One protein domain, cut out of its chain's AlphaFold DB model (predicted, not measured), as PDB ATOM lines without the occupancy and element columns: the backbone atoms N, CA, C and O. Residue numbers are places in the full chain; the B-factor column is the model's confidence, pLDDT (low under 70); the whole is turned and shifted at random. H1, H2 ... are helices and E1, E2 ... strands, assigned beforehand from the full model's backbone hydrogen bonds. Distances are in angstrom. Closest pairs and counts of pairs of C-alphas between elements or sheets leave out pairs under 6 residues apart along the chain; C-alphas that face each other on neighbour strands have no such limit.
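This is residues 4 to 70 of the 82 residues of an uncharacterized protein of Moraxella ovis (UniProt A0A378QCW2). A strongly twisted antiparallel sheet is built along one long strand, E2, with E1 on one side of it and, on the other, E3 beside one end and E5 beside the opposite end; E4 pairs with the far side of E5. The short helix H1 packs on E2, E5 and E4, while the longer H2 follows E5 and is over the E2 and E5 end of the sheet. The printed part has 67 residues, with two named helices and five named strands in the order E1 E2 E3 H1 E4 E5 H2, mixed in class. It is compact, with a radius of gyration of the C-alphas of 11.7 A and spans of 34 by 30 by 21 A.

E1, residues 4 to 9, E2, residues 15 to 24, and E3, residues 27 to 30, form a meander, each strand the antiparallel neighbour of the one before. Within hydrogen-bond range are N 5 and O 21, 3.0 A, and N 22 and O 29, 2.8 A. H1, residues 32 to 39, is on the sheet; its closest C-alphas to E2 are Thr 32 and Phe 20, 4.8 A. E4, residues 43 to 46, and E5, residues 49 to 55, are a hairpin, with N 51 and O 44 at 2.8 A. E5 is also antiparallel to E2, with N 52 and O 18 at 2.8 A. H2, residues 58 to 69, is on the sheet at a height of 7.7 A; its closest C-alphas to E5 are Ala 61 and Ile 54, 6.5 A. H1 and H2 are near each other, and in both every O i to N i+4 pair is within hydrogen-bond range.

E1 begins at C-alpha 4, (68.994, 163.289, 320.433). E2 is 29.5 A long, E5 19.2 A, H2 17.1 A and E1 16.4 A. H2 ends at C-alpha 69, (72.791, 171.457, 324.051).

The farthest C-alphas, Asn 12 and Asn 25, are 35.1 A apart. The printed part has no cut, and its links are tight. Mean pLDDT of the printed part is 70.4; residues 4 to 15, 23, 25 and 55 to 70 are under 70.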
ATOM      1  N   LEU A   4      68.442 162.781 321.680       57.09
ATOM      2  CA  LEU A   4      68.994 163.289 320.433       57.09
ATOM      3  C   LEU A   4      69.711 162.126 319.737       57.09
ATOM      4  O   LEU A   4      70.690 161.613 320.286       57.09
ATOM      5  N   ALA A   5      69.236 161.694 318.571       54.53
ATOM      6  CA  ALA A   5      69.967 160.746 317.731       54.53
ATOM      7  C   ALA A   5      70.791 161.518 316.696       54.53
ATOM      8  O   ALA A   5      70.304 162.482 316.105       54.53
ATOM      9  N   ILE A   6      72.042 161.098 316.500       60.47
ATOM     10  CA  ILE A   6      72.962 161.695 315.531       60.47
ATOM     11  C   ILE A   6      73.343 160.644 314.498       60.47
ATOM     12  O   ILE A   6      73.995 159.658 314.841       60.47
ATOM     13  N   ILE A   7      72.985 160.887 313.237       61.94
ATOM     14  CA  ILE A   7      73.460 160.078 312.109       61.94
ATOM     15  C   ILE A   7      74.717 160.735 311.554       61.94
ATOM     16  O   ILE A   7      74.731 161.940 311.294       61.94
ATOM     17  N   ARG A   8      75.776 159.935 311.391       61.66
ATOM     18  CA  ARG A   8      77.064 160.383 310.869       61.66
ATOM     19  C   ARG A   8      77.388 159.680 309.562       61.66
ATOM     20  O   ARG A   8      77.665 158.487 309.583       61.66
ATOM     21  N   ASN A   9      77.558 160.465 308.502       61.03
ATOM     22  CA  ASN A   9      78.202 160.011 307.269       61.03
ATOM     23  C   ASN A   9      79.562 160.712 307.158       61.03
ATOM     24  O   ASN A   9      79.647 161.939 307.107       61.03
ATOM     25  N   SER A  10      80.664 159.965 307.234       59.62
ATOM     26  CA  SER A  10      82.017 160.530 307.122       59.62
ATOM     27  C   SER A  10      82.925 159.574 306.373       59.62
ATOM     28  O   SER A  10      83.098 158.441 306.810       59.62
ATOM     29  N   THR A  11      83.540 160.059 305.297       58.00
ATOM     30  CA  THR A  11      84.545 159.325 304.515       58.00
ATOM     31  C   THR A  11      85.981 159.690 304.902       58.00
ATOM     32  O   THR A  11      86.910 158.984 304.528       58.00
ATOM     33  N   ASN A  12      86.197 160.765 305.674       61.50
ATOM     34  CA  ASN A  12      87.521 161.162 306.162       61.50
ATOM     35  C   ASN A  12      87.486 161.657 307.622       61.50
ATOM     36  O   ASN A  12      86.427 161.939 308.184       61.50
ATOM     37  N   ALA A  13      88.663 161.726 308.252       60.94
ATOM     38  CA  ALA A  13      88.819 162.028 309.679       60.94
ATOM     39  C   ALA A  13      88.515 163.489 310.066       60.94
ATOM     40  O   ALA A  13      88.433 163.788 311.253       60.94
ATOM     41  N   LEU A  14      88.370 164.387 309.082       61.53
ATOM     42  CA  LEU A  14      88.305 165.838 309.297       61.53
ATOM     43  C   LEU A  14      86.980 166.477 308.871       61.53
ATOM     44  O   LEU A  14      86.725 167.623 309.241       61.53
ATOM     45  N   ASN A  15      86.150 165.785 308.086       65.12
ATOM     46  CA  ASN A  15      84.847 166.279 307.652       65.12
ATOM     47  C   ASN A  15      83.755 165.317 308.095       65.12
ATOM     48  O   ASN A  15      83.713 164.152 307.690       65.12
ATOM     49  N   HIS A  16      82.832 165.844 308.888       71.38
ATOM     50  CA  HIS A  16      81.738 165.071 309.441       71.38
ATOM     51  C   HIS A  16      80.400 165.670 309.028       71.38
ATOM     52  O   HIS A  16      80.180 166.872 309.182       71.38
ATOM     53  N   CYS A  17      79.516 164.826 308.498       76.25
ATOM     54  CA  CYS A  17      78.126 165.172 308.233       76.25
ATOM     55  C   CYS A  17      77.270 164.664 309.390       76.25
ATOM     56  O   CYS A  17      77.324 163.473 309.691       76.25
ATOM     57  N   PHE A  18      76.500 165.550 310.017       75.88
ATOM     58  CA  PHE A  18      75.640 165.233 311.154       75.88
ATOM     59  C   PHE A  18      74.185 165.596 310.863       75.88
ATOM     60  O   PHE A  18      73.907 166.738 310.500       75.88
ATOM     61  N   SER A  19      73.267 164.662 311.089       78.00
ATOM     62  CA  SER A  19      71.822 164.933 311.137       78.00
ATOM     63  C   SER A  19      71.308 164.676 312.546       78.00
ATOM     64  O   SER A  19      71.771 163.742 313.204       78.00
ATOM     65  N   PHE A  20      70.375 165.504 313.009       76.69
ATOM     66  CA  PHE A  20      69.901 165.522 314.387       76.69
ATOM     67  C   PHE A  20      68.415 165.213 314.446       76.69
ATOM     68  O   PHE A  20      67.606 165.887 313.812       76.69
ATOM     69  N   PHE A  21      68.056 164.239 315.275       76.94
ATOM     70  CA  PHE A  21      66.672 163.830 315.465       76.94
ATOM     71  C   PHE A  21      66.286 163.945 316.928       76.94
ATOM     72  O   PHE A  21      67.037 163.527 317.810       76.94
ATOM     73  N   HIS A  22      65.107 164.493 317.175       74.75
ATOM     74  CA  HIS A  22      64.482 164.561 318.481       74.75
ATOM     75  C   HIS A  22      63.416 163.474 318.578       74.75
ATOM     76  O   HIS A  22      62.520 163.419 317.736       74.75
ATOM     77  N   VAL A  23      63.528 162.620 319.598       69.75
ATOM     78  CA  VAL A  23      62.566 161.542 319.846       69.75
ATOM     79  C   VAL A  23      61.752 161.831 321.105       69.75
ATOM     80  O   VAL A  23      62.322 161.970 322.195       69.75
ATOM     81  N   THR A  24      60.429 161.902 320.963       71.69
ATOM     82  CA  THR A  24      59.466 162.085 322.064       71.69
ATOM     83  C   THR A  24      58.237 161.221 321.845       71.69
ATOM     84  O   THR A  24      57.609 161.356 320.807       71.69
ATOM     85  N   ASN A  25      57.864 160.395 322.831       69.88
ATOM     86  CA  ASN A  25      56.659 159.550 322.789       69.88
ATOM     87  C   ASN A  25      56.513 158.783 321.457       69.88
ATOM     88  O   ASN A  25      55.490 158.887 320.794       69.88
ATOM     89  N   ASP A  26      57.576 158.083 321.049       70.19
ATOM     90  CA  ASP A  26      57.688 157.330 319.785       70.19
ATOM     91  C   ASP A  26      57.625 158.152 318.481       70.19
ATOM     92  O   ASP A  26      57.809 157.604 317.394       70.19
ATOM     93  N   GLU A  27      57.492 159.476 318.560       73.25
ATOM     94  CA  GLU A  27      57.636 160.370 317.411       73.25
ATOM     95  C   GLU A  27      59.102 160.764 317.198       73.25
ATOM     96  O   GLU A  27      59.794 161.185 318.129       73.25
ATOM     97  N   ILE A  28      59.570 160.666 315.949       80.06
ATOM     98  CA  ILE A  28      60.911 161.077 315.516       80.06
ATOM     99  C   ILE A  28      60.775 162.329 314.647       80.06
ATOM    100  O   ILE A  28      60.191 162.277 313.565       80.06
ATOM    101  N   ARG A  29      61.361 163.444 315.084       82.38
ATOM    102  CA  ARG A  29      61.403 164.699 314.320       82.38
ATOM    103  C   ARG A  29      62.837 165.064 313.957       82.38
ATOM    104  O   ARG A  29      63.695 165.115 314.835       82.38
ATOM    105  N   ASP A  30      63.089 165.359 312.683       83.88
ATOM    106  CA  ASP A  30      64.346 165.983 312.256       83.88
ATOM    107  C   ASP A  30      64.384 167.429 312.770       83.88
ATOM    108  O   ASP A  30      63.457 168.209 312.538       83.88
ATOM    109  N   ILE A  31      65.436 167.764 313.513       83.75
ATOM    110  CA  ILE A  31      65.664 169.100 314.076       83.75
ATOM    111  C   ILE A  31      66.985 169.701 313.592       83.75
ATOM    112  O   ILE A  31      67.471 170.673 314.160       83.75
ATOM    113  N   THR A  32      67.594 169.146 312.543       83.31
ATOM    114  CA  THR A  32      68.894 169.592 312.019       83.31
ATOM    115  C   THR A  32      68.892 171.078 311.647       83.31
ATOM    116  O   THR A  32      69.886 171.762 311.885       83.31
ATOM    117  N   GLY A  33      67.770 171.580 311.115       84.75
ATOM    118  CA  GLY A  33      67.534 173.005 310.844       84.75
ATOM    119  C   GLY A  33      67.668 173.872 312.092       84.75
ATOM    120  O   GLY A  33      68.499 174.776 312.133       84.75
ATOM    121  N   ASP A  34      66.918 173.517 313.134       83.94
ATOM    122  CA  ASP A  34      66.909 174.216 314.421       83.94
ATOM    123  C   ASP A  34      68.308 174.221 315.066       83.94
ATOM    124  O   ASP A  34      68.741 175.218 315.650       83.94
ATOM    125  N   ILE A  35      69.050 173.107 314.943       77.31
ATOM    126  CA  ILE A  35      70.439 173.020 315.418       77.31
ATOM    127  C   ILE A  35      71.344 173.983 314.650       77.31
ATOM    128  O   ILE A  35      72.165 174.676 315.250       77.31
ATOM    129  N   ALA A  36      71.213 174.029 313.329       81.56
ATOM    130  CA  ALA A  36      72.033 174.891 312.494       81.56
ATOM    131  C   ALA A  36      71.815 176.372 312.799       81.56
ATOM    132  O   ALA A  36      72.793 177.100 312.968       81.56
ATOM    133  N   GLU A  37      70.556 176.793 312.927       82.12
ATOM    134  CA  GLU A  37      70.187 178.171 313.253       82.12
ATOM    135  C   GLU A  37      70.759 178.587 314.612       82.12
ATOM    136  O   GLU A  37      71.459 179.596 314.706       82.12
ATOM    137  N   LYS A  38      70.574 177.758 315.651       76.00
ATOM    138  CA  LYS A  38      71.102 178.042 316.994       76.00
ATOM    139  C   LYS A  38      72.628 178.159 317.017       76.00
ATOM    140  O   LYS A  38      73.178 178.910 317.819       76.00
ATOM    141  N   LEU A  39      73.316 177.389 316.174       71.56
ATOM    142  CA  LEU A  39      74.776 177.389 316.080       71.56
ATOM    143  C   LEU A  39      75.326 178.417 315.079       71.56
ATOM    144  O   LEU A  39      76.546 178.531 314.964       71.56
ATOM    145  N   GLY A  40      74.470 179.133 314.342       74.44
ATOM    146  CA  GLY A  40      74.892 180.028 313.261       74.44
ATOM    147  C   GLY A  40      75.603 179.298 312.112       74.44
ATOM    148  O   GLY A  40      76.477 179.866 311.457       74.44
ATOM    149  N   LEU A  41      75.281 178.021 311.889       78.69
ATOM    150  CA  LEU A  41      75.903 177.175 310.871       78.69
ATOM    151  C   LEU A  41      75.039 177.099 309.610       78.69
ATOM    152  O   LEU A  41      73.812 177.113 309.663       78.69
ATOM    153  N   LYS A  42      75.687 176.958 308.449       81.25
ATOM    154  CA  LYS A  42      74.981 176.713 307.185       81.25
ATOM    155  C   LYS A  42      74.534 175.254 307.088       81.25
ATOM    156  O   LYS A  42      75.341 174.345 307.287       81.25
ATOM    157  N   LEU A  43      73.273 175.051 306.708       84.12
ATOM    158  CA  LEU A  43      72.758 173.735 306.334       84.12
ATOM    159  C   LEU A  43      73.374 173.250 305.024       84.12
ATOM    160  O   LEU A  43      73.563 174.026 304.084       84.12
ATOM    161  N   ALA A  44      73.581 171.944 304.934       84.19
ATOM    162  CA  ALA A  44      73.798 171.242 303.683       84.19
ATOM    163  C   ALA A  44      72.694 170.196 303.478       84.19
ATOM    164  O   ALA A  44      72.017 169.794 304.423       84.19
ATOM    165  N   TRP A  45      72.508 169.771 302.229       83.62
ATOM    166  CA  TRP A  45      71.437 168.862 301.825       83.62
ATOM    167  C   TRP A  45      72.011 167.705 301.018       83.62
ATOM    168  O   TRP A  45      72.890 167.913 300.181       83.62
ATOM    169  N   ASN A  46      71.556 166.485 301.296       78.12
ATOM    170  CA  ASN A  46      71.885 165.300 300.507       78.12
ATOM    171  C   ASN A  46      70.634 164.434 300.368       78.12
ATOM    172  O   ASN A  46      70.013 164.103 301.377       78.12
ATOM    173  N   CYS A  47      70.251 164.095 299.136       79.94
ATOM    174  CA  CYS A  47      69.047 163.305 298.843       79.94
ATOM    175  C   CYS A  47      67.782 163.823 299.568       79.94
ATOM    176  O   CYS A  47      67.006 163.043 300.115       79.94
ATOM    177  N   GLY A  48      67.615 165.149 299.649       80.62
ATOM    178  CA  GLY A  48      66.493 165.795 300.345       80.62
ATOM    179  C   GLY A  48      66.573 165.805 301.879       80.62
ATOM    180  O   GLY A  48      65.670 166.338 302.516       80.62
ATOM    181  N   LYS A  49      67.641 165.271 302.488       80.88
ATOM    182  CA  LYS A  49      67.839 165.265 303.946       80.88
ATOM    183  C   LYS A  49      68.841 166.341 304.386       80.88
ATOM    184  O   LYS A  49      69.925 166.430 303.791       80.88
ATOM    185  N   PRO A  50      68.517 167.143 305.416       85.06
ATOM    186  CA  PRO A  50      69.421 168.154 305.938       85.06
ATOM    187  C   PRO A  50      70.542 167.528 306.778       85.06
ATOM    188  O   PRO A  50      70.348 166.556 307.513       85.06
ATOM    189  N   TYR A  51      71.734 168.108 306.695       83.50
ATOM    190  CA  TYR A  51      72.866 167.763 307.550       83.50
ATOM    191  C   TYR A  51      73.757 168.982 307.808       83.50
ATOM    192  O   TYR A  51      73.823 169.925 307.016       83.50
ATOM    193  N   LEU A  52      74.486 168.945 308.917       79.06
ATOM    194  CA  LEU A  52      75.537 169.895 309.245       79.06
ATOM    195  C   LEU A  52      76.895 169.330 308.856       79.06
ATOM    196  O   LEU A  52      77.250 168.223 309.258       79.06
ATOM    197  N   ARG A  53      77.673 170.111 308.099       77.00
ATOM    198  CA  ARG A  53      79.071 169.793 307.798       77.00
ATOM    199  C   ARG A  53      79.970 170.495 308.805       77.00
ATOM    200  O   ARG A  53      80.163 171.706 308.724       77.00
ATOM    201  N   ILE A  54      80.539 169.731 309.727       72.50
ATOM    202  CA  ILE A  54      81.457 170.252 310.740       72.50
ATOM    203  C   ILE A  54      82.870 169.787 310.391       72.50
ATOM    204  O   ILE A  54      83.104 168.597 310.163       72.50
ATOM    205  N   LYS A  55      83.796 170.748 310.314       67.75
ATOM    206  CA  LYS A  55      85.228 170.501 310.114       67.75
ATOM    207  C   LYS A  55      85.930 170.436 311.466       67.75
ATOM    208  O   LYS A  55      85.707 171.309 312.300       67.75
ATOM    209  N   GLY A  56      86.796 169.449 311.654       64.50
ATOM    210  CA  GLY A  56      87.609 169.303 312.864       64.50
ATOM    211  C   GLY A  56      87.628 167.875 313.387       64.50
ATOM    212  O   GLY A  56      86.900 167.015 312.896       64.50
ATOM    213  N   GLU A  57      88.473 167.629 314.389       58.69
ATOM    214  CA  GLU A  57      88.580 166.307 314.998       58.69
ATOM    215  C   GLU A  57      87.236 165.842 315.570       58.69
ATOM    216  O   GLU A  57      86.514 166.589 316.241       58.69
ATOM    217  N   ARG A  58      86.918 164.569 315.307       56.62
ATOM    218  CA  ARG A  58      85.650 163.894 315.623       56.62
ATOM    219  C   ARG A  58      85.092 164.230 317.007       56.62
ATOM    220  O   ARG A  58      83.904 164.518 317.143       56.62
ATOM    221  N   TRP A  59      85.939 164.174 318.032       54.72
ATOM    222  CA  TRP A  59      85.534 164.394 319.419       54.72
ATOM    223  C   TRP A  59      85.298 165.859 319.748       54.72
ATOM    224  O   TRP A  59      84.409 166.138 320.543       54.72
ATOM    225  N   THR A  60      86.012 166.778 319.102       59.50
ATOM    226  CA  THR A  60      85.844 168.226 319.272       59.50
ATOM    227  C   THR A  60      84.519 168.691 318.678       59.50
ATOM    228  O   THR A  60      83.792 169.442 319.324       59.50
ATOM    229  N   ALA A  61      84.145 168.179 317.500       59.75
ATOM    230  CA  ALA A  61      82.852 168.466 316.879       59.75
ATOM    231  C   ALA A  61      81.680 167.970 317.746       59.75
ATOM    232  O   ALA A  61      80.733 168.710 317.999       59.75
ATOM    233  N   ILE A  62      81.770 166.739 318.262       60.03
ATOM    234  CA  ILE A  62      80.742 166.158 319.137       60.03
ATOM    235  C   ILE A  62      80.715 166.859 320.507       60.03
ATOM    236  O   ILE A  62      79.632 167.174 320.992       60.03
ATOM    237  N   HIS A  63      81.868 167.179 321.111       59.22
ATOM    238  CA  HIS A  63      81.931 167.926 322.377       59.22
ATOM    239  C   HIS A  63      81.340 169.326 322.257       59.22
ATOM    240  O   HIS A  63      80.616 169.756 323.154       59.22
ATOM    241  N   TYR A  64      81.624 170.035 321.161       60.25
ATOM    242  CA  TYR A  64      81.046 171.350 320.892       60.25
ATOM    243  C   TYR A  64      79.513 171.275 320.875       60.25
ATOM    244  O   TYR A  64      78.839 172.050 321.554       60.25
ATOM    245  N   LEU A  65      78.964 170.264 320.198       60.34
ATOM    246  CA  LEU A  65      77.522 170.018 320.135       60.34
ATOM    247  C   LEU A  65      76.930 169.631 321.502       60.34
ATOM    248  O   LEU A  65      75.893 170.168 321.897       60.34
ATOM    249  N   MET A  66      77.600 168.756 322.258       58.88
ATOM    250  CA  MET A  66      77.166 168.326 323.596       58.88
ATOM    251  C   MET A  66      77.171 169.475 324.613       58.88
ATOM    252  O   MET A  66      76.222 169.614 325.386       58.88
ATOM    253  N   LYS A  67      78.208 170.323 324.594       56.53
ATOM    254  CA  LYS A  67      78.364 171.459 325.517       56.53
ATOM    255  C   LYS A  67      77.290 172.530 325.303       56.53
ATOM    256  O   LYS A  67      76.840 173.129 326.274       56.53
ATOM    257  N   ILE A  68      76.851 172.745 324.060       58.38
ATOM    258  CA  ILE A  68      75.848 173.770 323.717       58.38
ATOM    259  C   ILE A  68      74.408 173.299 323.974       58.38
ATOM    260  O   ILE A  68      73.527 174.115 324.256       58.38
ATOM    261  N   TYR A  69      74.145 171.994 323.882       53.66
ATOM    262  CA  TYR A  69      72.791 171.457 324.051       53.66
ATOM    263  C   TYR A  69      72.485 170.906 325.442       53.66
ATOM    264  O   TYR A  69      71.317 170.649 325.721       53.66
ATOM    265  N   GLY A  70      73.479 170.748 326.324       45.38
ATOM    266  CA  GLY A  70      73.254 170.283 327.699       45.38
ATOM    267  C   GLY A  70      72.587 168.900 327.787       45.38
ATOM    268  O   GLY A  70      71.978 168.575 328.804       45.38
TER     269      GLY A  70